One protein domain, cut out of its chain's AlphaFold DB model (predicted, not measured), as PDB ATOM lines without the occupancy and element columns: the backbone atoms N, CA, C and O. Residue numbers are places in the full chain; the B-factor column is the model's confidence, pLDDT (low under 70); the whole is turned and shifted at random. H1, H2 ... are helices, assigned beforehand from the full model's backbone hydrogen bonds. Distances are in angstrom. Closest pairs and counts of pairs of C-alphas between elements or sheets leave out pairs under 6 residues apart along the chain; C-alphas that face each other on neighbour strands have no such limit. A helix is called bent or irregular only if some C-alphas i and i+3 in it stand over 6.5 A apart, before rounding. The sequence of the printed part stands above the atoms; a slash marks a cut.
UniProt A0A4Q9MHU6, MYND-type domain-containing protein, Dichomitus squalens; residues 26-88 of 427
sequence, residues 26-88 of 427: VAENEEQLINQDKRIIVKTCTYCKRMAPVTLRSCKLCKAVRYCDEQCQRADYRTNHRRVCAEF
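Overview. This is residues 26 to 88 of the 427 residues of the protein "MYND-type domain-containing protein" of Dichomitus squalens (UniProt A0A4Q9MHU6). One helix, H1, reaches out as an arm from a small body in which a looped stretch, residues 44 to 69, lies between the inner end of H1 and a second, kinked helix, H2, at the far end. Residues 26 to 38 of H1 stick out and add to the length. The printed part has 63 residues with two named helices, H1 then H2, and no named strand; the class is all helix. The whole is loose, with a radius of gyration of the C-alphas of 13.4 A, and elongated, spanning 42 by 27 by 16 A.

Along the chain. H1 is residues 26 to 43, 25.9 A from first to last C-alpha, beginning with C-alpha 26 at (33.782, 19.722, 48.126) and ending with C-alpha 43 at (46.895, 35.410, 32.179). Residues 44 to 69 hold no named element. H2 is residues 70 to 86, 18.8 A from first to last C-alpha, and its C-alpha 86 is at (46.761, 22.258, 12.283). H2 is irregular, with C-alphas 79 and 82 7.6 A apart, and has a kink of 74 degrees near residue 80.

Arrangement. Residues 26 to 38, which belong to H1, stand free. H1 and H2 are apart, joined by a long link of 26 residues. Within this link, residues 57 to 58 form a short antiparallel pairing with residues 66 to 67. Of the O i to N i+4 pairs, 13 of 14 in H1 and 10 of 13 in H2 are within hydrogen-bond range.

Size, cuts and confidence. The C-alphas of Val 26 and Arg 78 are the two farthest apart, at 42.7 A. Without the stretch that stands free, the body has 50 residues, spans 30 by 18 by 14 A and has a radius of gyration of 10.2 A. The printed part has no cut. The mean pLDDT of the printed part is 96.5, and no printed residue is under 70.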
ATOM      1  N   VAL A  26      32.903  20.246  49.186       88.31
ATOM      2  CA  VAL A  26      33.782  19.722  48.126       88.31
ATOM      3  C   VAL A  26      33.507  20.419  46.793       88.31
ATOM      4  O   VAL A  26      34.449  20.894  46.163       88.31
ATOM      5  N   ALA A  27      32.240  20.562  46.398       88.69
ATOM      6  CA  ALA A  27      31.857  21.254  45.168       88.69
ATOM      7  C   ALA A  27      32.281  22.736  45.168       88.69
ATOM      8  O   ALA A  27      32.735  23.256  44.146       88.69
ATOM      9  N   GLU A  28      32.182  23.422  46.310       92.19
ATOM     10  CA  GLU A  28      32.674  24.794  46.473       92.19
ATOM     11  C   GLU A  28      34.194  24.881  46.300       92.19
ATOM     12  O   GLU A  28      34.681  25.753  45.576       92.19
ATOM     13  N   ASN A  29      34.949  23.967  46.918       92.00
ATOM     14  CA  ASN A  29      36.403  23.911  46.778       92.00
ATOM     15  C   ASN A  29      36.831  23.601  45.332       92.00
ATOM     16  O   ASN A  29      37.713  24.266  44.788       92.00
ATOM     17  N   GLU A  30      36.174  22.647  44.671       90.94
ATOM     18  CA  GLU A  30      36.396  22.354  43.250       90.94
ATOM     19  C   GLU A  30      36.149  23.591  42.378       90.94
ATOM     20  O   GLU A  30      36.989  23.954  41.551       90.94
ATOM     21  N   GLU A  31      35.038  24.304  42.585       93.12
ATOM     22  CA  GLU A  31      34.742  25.526  41.834       93.12
ATOM     23  C   GLU A  31      35.777  26.628  42.119       93.12
ATOM     24  O   GLU A  31      36.157  27.368  41.205       93.12
ATOM     25  N   GLN A  32      36.302  26.738  43.343       94.88
ATOM     26  CA  GLN A  32      37.407  27.652  43.655       94.88
ATOM     27  C   GLN A  32      38.678  27.297  42.875       94.88
ATOM     28  O   GLN A  32      39.257  28.181  42.231       94.88
ATOM     29  N   LEU A  33      39.071  26.020  42.850       94.25
ATOM     30  CA  LEU A  33      40.225  25.539  42.086       94.25
ATOM     31  C   LEU A  33      40.046  25.784  40.579       94.25
ATOM     32  O   LEU A  33      40.951  26.296  39.918       94.25
ATOM     33  N   ILE A  34      38.852  25.536  40.038       92.44
ATOM     34  CA  ILE A  34      38.497  25.823  38.639       92.44
ATOM     35  C   ILE A  34      38.585  27.320  38.332       92.44
ATOM     36  O   ILE A  34      39.038  27.739  37.258       92.44
ATOM     37  N   ASN A  35      38.114  28.165  39.248       94.69
ATOM     38  CA  ASN A  35      38.214  29.613  39.121       94.69
ATOM     39  C   ASN A  35      39.673  30.081  39.149       94.69
ATOM     40  O   ASN A  35      40.044  30.948  38.350       94.69
ATOM     41  N   GLN A  36      40.498  29.504  40.018       95.06
ATOM     42  CA  GLN A  36      41.921  29.808  40.117       95.06
ATOM     43  C   GLN A  36      42.684  29.374  38.861       95.06
ATOM     44  O   GLN A  36      43.371  30.204  38.261       95.06
ATOM     45  N   ASP A  37      42.506  28.134  38.406       94.12
ATOM     46  CA  ASP A  37      43.118  27.621  37.176       94.12
ATOM     47  C   ASP A  37      42.740  28.487  35.969       94.12
ATOM     48  O   ASP A  37      43.605  28.964  35.231       94.12
ATOM     49  N   LYS A  38      41.451  28.831  35.832       93.56
ATOM     50  CA  LYS A  38      40.992  29.763  34.796       93.56
ATOM     51  C   LYS A  38      41.736  31.096  34.879       93.56
ATOM     52  O   LYS A  38      42.193  31.582  33.847       93.56
ATOM     53  N   ARG A  39      41.858  31.701  36.068       94.38
ATOM     54  CA  ARG A  39      42.568  32.982  36.254       94.38
ATOM     55  C   ARG A  39      44.032  32.883  35.828       94.38
ATOM     56  O   ARG A  39      44.512  33.800  35.166       94.38
ATOM     57  N   ILE A  40      44.709  31.785  36.161       94.56
ATOM     58  CA  ILE A  40      46.102  31.536  35.776       94.56
ATOM     59  C   ILE A  40      46.195  31.371  34.255       94.56
ATOM     60  O   ILE A  40      46.912  32.111  33.585       94.56
ATOM     61  N   ILE A  41      45.404  30.470  33.674       93.44
ATOM     62  CA  ILE A  41      45.420  30.167  32.240       93.44
ATOM     63  C   ILE A  41      45.161  31.403  31.382       93.44
ATOM     64  O   ILE A  41      45.840  31.605  30.376       93.44
ATOM     65  N   VAL A  42      44.171  32.228  31.739       95.94
ATOM     66  CA  VAL A  42      43.836  33.400  30.921       95.94
ATOM     67  C   VAL A  42      44.903  34.492  30.980       95.94
ATOM     68  O   VAL A  42      44.894  35.360  30.109       95.94
ATOM     69  N   LYS A  43      45.819  34.436  31.955       97.56
ATOM     70  CA  LYS A  43      46.895  35.410  32.179       97.56
ATOM     71  C   LYS A  43      48.289  34.896  31.814       97.56
ATOM     72  O   LYS A  43      49.195  35.712  31.682       97.56
ATOM     73  N   THR A  44      48.485  33.593  31.621       98.12
ATOM     74  CA  THR A  44      49.808  33.007  31.344       98.12
ATOM     75  C   THR A  44      50.066  32.834  29.849       98.12
ATOM     76  O   THR A  44      49.313  32.170  29.133       98.12
ATOM     77  N   CYS A  45      51.167  33.410  29.363       98.38
ATOM     78  CA  CYS A  45      51.570  33.283  27.969       98.38
ATOM     79  C   CYS A  45      52.081  31.872  27.668       98.38
ATOM     80  O   CYS A  45      52.956  31.346  28.349       98.38
ATOM     81  N   THR A  46      51.589  31.273  26.586       97.88
ATOM     82  CA  THR A  46      51.979  29.923  26.161       97.88
ATOM     83  C   THR A  46      53.444  29.864  25.733       97.88
ATOM     84  O   THR A  46      54.108  28.878  26.042       97.88
ATOM     85  N   TYR A  47      53.956  30.926  25.102       98.38
ATOM     86  CA  TYR A  47      55.346  31.015  24.651       98.38
ATOM     87  C   TYR A  47      56.318  31.340  25.798       98.38
ATOM     88  O   TYR A  47      56.985  30.449  26.309       98.38
ATOM     89  N   CYS A  48      56.351  32.594  26.270       97.94
ATOM     90  CA  CYS A  48      57.339  33.052  27.257       97.94
ATOM     91  C   CYS A  48      57.015  32.704  28.722       97.94
ATOM     92  O   CYS A  48      57.727  33.154  29.613       97.94
ATOM     93  N   LYS A  49      55.905  31.999  28.994       98.06
ATOM     94  CA  LYS A  49      55.443  31.563  30.332       98.06
ATOM     95  C   LYS A  49      55.183  32.665  31.369       98.06
ATOM     96  O   LYS A  49      54.778  32.365  32.485       98.06
ATOM     97  N   ARG A  50      55.346  33.940  31.005       98.00
ATOM     98  CA  ARG A  50      55.068  35.080  31.888       98.00
ATOM     99  C   ARG A  50      53.570  35.242  32.124       98.00
ATOM    100  O   ARG A  50      52.762  35.042  31.212       98.00
ATOM    101  N   MET A  51      53.234  35.653  33.340       97.44
ATOM    102  CA  MET A  51      51.884  36.025  33.740       97.44
ATOM    103  C   MET A  51      51.668  37.519  33.485       97.44
ATOM    104  O   MET A  51      52.499  38.341  33.865       97.44
ATOM    105  N   ALA A  52      50.566  37.873  32.834       97.00
ATOM    106  CA  ALA A  52      50.177  39.251  32.573       97.00
ATOM    107  C   ALA A  52      49.124  39.737  33.583       97.00
ATOM    108  O   ALA A  52      48.326  38.939  34.082       97.00
ATOM    109  N   PRO A  53      49.045  41.054  33.853       95.94
ATOM    110  CA  PRO A  53      47.991  41.607  34.705       95.94
ATOM    111  C   PRO A  53      46.600  41.485  34.057       95.94
ATOM    112  O   PRO A  53      45.592  41.370  34.761       95.94
ATOM    113  N   VAL A  54      46.553  41.449  32.721       96.06
ATOM    114  CA  VAL A  54      45.338  41.430  31.898       96.06
ATOM    115  C   VAL A  54      45.080  40.064  31.260       96.06
ATOM    116  O   VAL A  54      45.972  39.226  31.137       96.06
ATOM    117  N   THR A  55      43.840  39.852  30.810       96.81
ATOM    118  CA  THR A  55      43.469  38.668  30.026       96.81
ATOM    119  C   THR A  55      44.211  38.666  28.689       96.81
ATOM    120  O   THR A  55      44.055  39.578  27.881       96.81
ATOM    121  N   LEU A  56      44.985  37.612  28.439       98.00
ATOM    122  CA  LEU A  56      45.750  37.433  27.212       98.00
ATOM    123  C   LEU A  56      44.865  37.038  26.032       98.00
ATOM    124  O   LEU A  56      43.894  36.284  26.185       98.00
ATOM    125  N   ARG A  57      45.256  37.489  24.835       96.94
ATOM    126  CA  ARG A  57      44.589  37.132  23.578       96.94
ATOM    127  C   ARG A  57      44.830  35.656  23.278       96.94
ATOM    128  O   ARG A  57      45.961  35.180  23.378       96.94
ATOM    129  N   SER A  58      43.778  34.937  22.901       97.50
ATOM    130  CA  SER A  58      43.887  33.551  22.449       97.50
ATOM    131  C   SER A  58      44.130  33.464  20.943       97.50
ATOM    132  O   SER A  58      43.757  34.366  20.188       97.50
ATOM    133  N   CYS A  59      44.732  32.361  20.490       98.06
ATOM    134  CA  CYS A  59      44.772  32.052  19.060       98.06
ATOM    135  C   CYS A  59      43.343  32.018  18.506       98.06
ATOM    136  O   CYS A  59      42.490  31.302  19.035       98.06
ATOM    137  N   LYS A  60      43.085  32.778  17.434       97.06
ATOM    138  CA  LYS A  60      41.739  32.946  16.869       97.06
ATOM    139  C   LYS A  60      41.120  31.635  16.385       97.06
ATOM    140  O   LYS A  60      39.905  31.527  16.482       97.06
ATOM    141  N   LEU A  61      41.936  30.679  15.932       97.31
ATOM    142  CA  LEU A  61      41.488  29.376  15.439       97.31
ATOM    143  C   LEU A  61      41.342  28.368  16.582       97.31
ATOM    144  O   LEU A  61      40.228  28.060  16.974       97.31
ATOM    145  N   CYS A  62      42.435  27.877  17.175       98.00
ATOM    146  CA  CYS A  62      42.322  26.765  18.128       98.00
ATOM    147  C   CYS A  62      41.759  27.150  19.501       98.00
ATOM    148  O   CYS A  62      41.312  26.270  20.230       98.00
ATOM    149  N   LYS A  63      41.832  28.426  19.909       97.62
ATOM    150  CA  LYS A  63      41.492  28.906  21.268       97.62
ATOM    151  C   LYS A  63      42.239  28.201  22.423       97.62
ATOM    152  O   LYS A  63      41.964  28.488  23.586       97.62
ATOM    153  N   ALA A  64      43.193  27.315  22.131       97.19
ATOM    154  CA  ALA A  64      43.899  26.483  23.108       97.19
ATOM    155  C   ALA A  64      45.147  27.152  23.710       97.19
ATOM    156  O   ALA A  64      45.633  26.730  24.756       97.19
ATOM    157  N   VAL A  65      45.668  28.193  23.060       97.75
ATOM    158  CA  VAL A  65      46.889  28.914  23.455       97.75
ATOM    159  C   VAL A  65      46.616  30.409  23.577       97.75
ATOM    160  O   VAL A  65      45.676  30.924  22.961       97.75
ATOM    161  N   ARG A  66      47.434  31.099  24.374       98.25
ATOM    162  CA  ARG A  66      47.319  32.535  24.670       98.25
ATOM    163  C   ARG A  66      48.682  33.216  24.687       98.25
ATOM    164  O   ARG A  66      49.661  32.598  25.098       98.25
ATOM    165  N   TYR A  67      48.736  34.486  24.289       98.50
ATOM    166  CA  TYR A  67      49.993  35.223  24.124       98.50
ATOM    167  C   TYR A  67      49.928  36.627  24.727       98.50
ATOM    168  O   TYR A  67      48.869  37.255  24.709       98.50
ATOM    169  N   CYS A  68      51.070  37.107  25.238       97.94
ATOM    170  CA  CYS A  68      51.249  38.500  25.664       97.94
ATOM    171  C   CYS A  68      50.962  39.470  24.512       97.94
ATOM    172  O   CYS A  68      50.226  40.440  24.672       97.94
ATOM    173  N   ASP A  69      51.527  39.163  23.349       97.44
ATOM    174  CA  ASP A  69      51.552  40.020  22.175       97.44
ATOM    175  C   ASP A  69      51.719  39.187  20.892       97.44
ATOM    176  O   ASP A  69      51.821  37.952  20.906       97.44
ATOM    177  N   GLU A  70      51.727  39.885  19.759       97.94
ATOM    178  CA  GLU A  70      51.911  39.277  18.447       97.94
ATOM    179  C   GLU A  70      53.327  38.710  18.251       97.94
ATOM    180  O   GLU A  70      53.496  37.727  17.531       97.94
ATOM    181  N   GLN A  71      54.346  39.268  18.913       98.31
ATOM    182  CA  GLN A  71      55.718  38.770  18.815       98.31
ATOM    183  C   GLN A  71      55.829  37.360  19.405       98.31
ATOM    184  O   GLN A  71      56.320  36.453  18.732       98.31
ATOM    185  N   CYS A  72      55.294  37.145  20.611       98.62
ATOM    186  CA  CYS A  72      55.198  35.831  21.244       98.62
ATOM    187  C   CYS A  72      54.385  34.849  20.390       98.62
ATOM    188  O   CYS A  72      54.778  33.694  20.241       98.62
ATOM    189  N   GLN A  73      53.272  35.305  19.802       98.50
ATOM    190  CA  GLN A  73      52.455  34.469  18.923       98.50
ATOM    191  C   GLN A  73      53.220  34.045  17.662       98.50
ATOM    192  O   GLN A  73      53.209  32.868  17.307       98.50
ATOM    193  N   ARG A  74      53.884  34.981  16.971       98.31
ATOM    194  CA  ARG A  74      54.660  34.700  15.753       98.31
ATOM    195  C   ARG A  74      55.849  33.786  16.049       98.31
ATOM    196  O   ARG A  74      56.125  32.894  15.250       98.31
ATOM    197  N   ALA A  75      56.524  33.989  17.180       98.38
ATOM    198  CA  ALA A  75      57.636  33.149  17.611       98.38
ATOM    199  C   ALA A  75      57.181  31.701  17.851       98.38
ATOM    200  O   ALA A  75      57.723  30.788  17.234       98.38
ATOM    201  N   ASP A  76      56.126  31.499  18.647       98.50
ATOM    202  CA  ASP A  76      55.565  30.166  18.907       98.50
ATOM    203  C   ASP A  76      54.993  29.516  17.642       98.50
ATOM    204  O   ASP A  76      55.148  28.318  17.424       98.50
ATOM    205  N   TYR A  77      54.364  30.295  16.756       98.06
ATOM    206  CA  TYR A  77      53.838  29.783  15.488       98.06
ATOM    207  C   TYR A  77      54.936  29.219  14.586       98.06
ATOM    208  O   TYR A  77      54.725  28.182  13.961       98.06
ATOM    209  N   ARG A  78      56.106  29.868  14.534       97.88
ATOM    210  CA  ARG A  78      57.251  29.394  13.745       97.88
ATOM    211  C   ARG A  78      57.861  28.115  14.311       97.88
ATOM    212  O   ARG A  78      58.292  27.282  13.525       97.88
ATOM    213  N   THR A  79      57.902  27.965  15.634       97.56
ATOM    214  CA  THR A  79      58.608  26.848  16.279       97.56
ATOM    215  C   THR A  79      57.726  25.631  16.538       97.56
ATOM    216  O   THR A  79      58.202  24.509  16.407       97.56
ATOM    217  N   ASN A  80      56.456  25.818  16.912       97.44
ATOM    218  CA  ASN A  80      55.619  24.718  17.398       97.44
ATOM    219  C   ASN A  80      54.126  24.872  17.063       97.44
ATOM    220  O   ASN A  80      53.493  23.951  16.537       97.44
ATOM    221  N   HIS A  81      53.539  26.038  17.341       98.00
ATOM    222  CA  HIS A  81      52.087  26.206  17.341       98.00
ATOM    223  C   HIS A  81      51.438  25.979  15.970       98.00
ATOM    224  O   HIS A  81      50.315  25.483  15.926       98.00
ATOM    225  N   ARG A  82      52.127  26.255  14.850       97.44
ATOM    226  CA  ARG A  82      51.594  25.973  13.503       97.44
ATOM    227  C   ARG A  82      51.162  24.516  13.352       97.44
ATOM    228  O   ARG A  82      50.049  24.272  12.892       97.44
ATOM    229  N   ARG A  83      52.026  23.581  13.754       97.69
ATOM    230  CA  ARG A  83      51.776  22.140  13.663       97.69
ATOM    231  C   ARG A  83      50.675  21.723  14.636       97.69
ATOM    232  O   ARG A  83      49.641  21.226  14.216       97.69
ATOM    233  N   VAL A  84      50.836  22.071  15.914       97.75
ATOM    234  CA  VAL A  84      49.878  21.762  16.995       97.75
ATOM    235  C   VAL A  84      48.465  22.294  16.703       97.75
ATOM    236  O   VAL A  84      47.466  21.672  17.065       97.75
ATOM    237  N   CYS A  85      48.360  23.463  16.065       97.81
ATOM    238  CA  CYS A  85      47.082  24.048  15.671       97.81
ATOM    239  C   CYS A  85      46.445  23.318  14.486       97.81
ATOM    240  O   CYS A  85      45.225  23.161  14.482       97.81
ATOM    241  N   ALA A  86      47.242  22.927  13.488       96.44
ATOM    242  CA  ALA A  86      46.761  22.258  12.283       96.44
ATOM    243  C   ALA A  86      46.366  20.798  12.545       96.44
ATOM    244  O   ALA A  86      45.351  20.361  12.033       96.44
ATOM    245  N   GLU A  87      47.116  20.092  13.390       97.69
ATOM    246  CA  GLU A  87      46.928  18.665  13.706       97.69
ATOM    247  C   GLU A  87      45.956  18.417  14.873       97.69
ATOM    248  O   GLU A  87      45.983  17.359  15.487       97.69
ATOM    249  N   PHE A  88      45.158  19.415  15.270       97.88
ATOM    250  CA  PHE A  88      44.140  19.249  16.323       97.88
ATOM    251  C   PHE A  88      44.641  18.628  17.646       97.88
ATOM    252  O   PHE A  88      43.868  18.075  18.418       97.88
TER     253      PHE A  88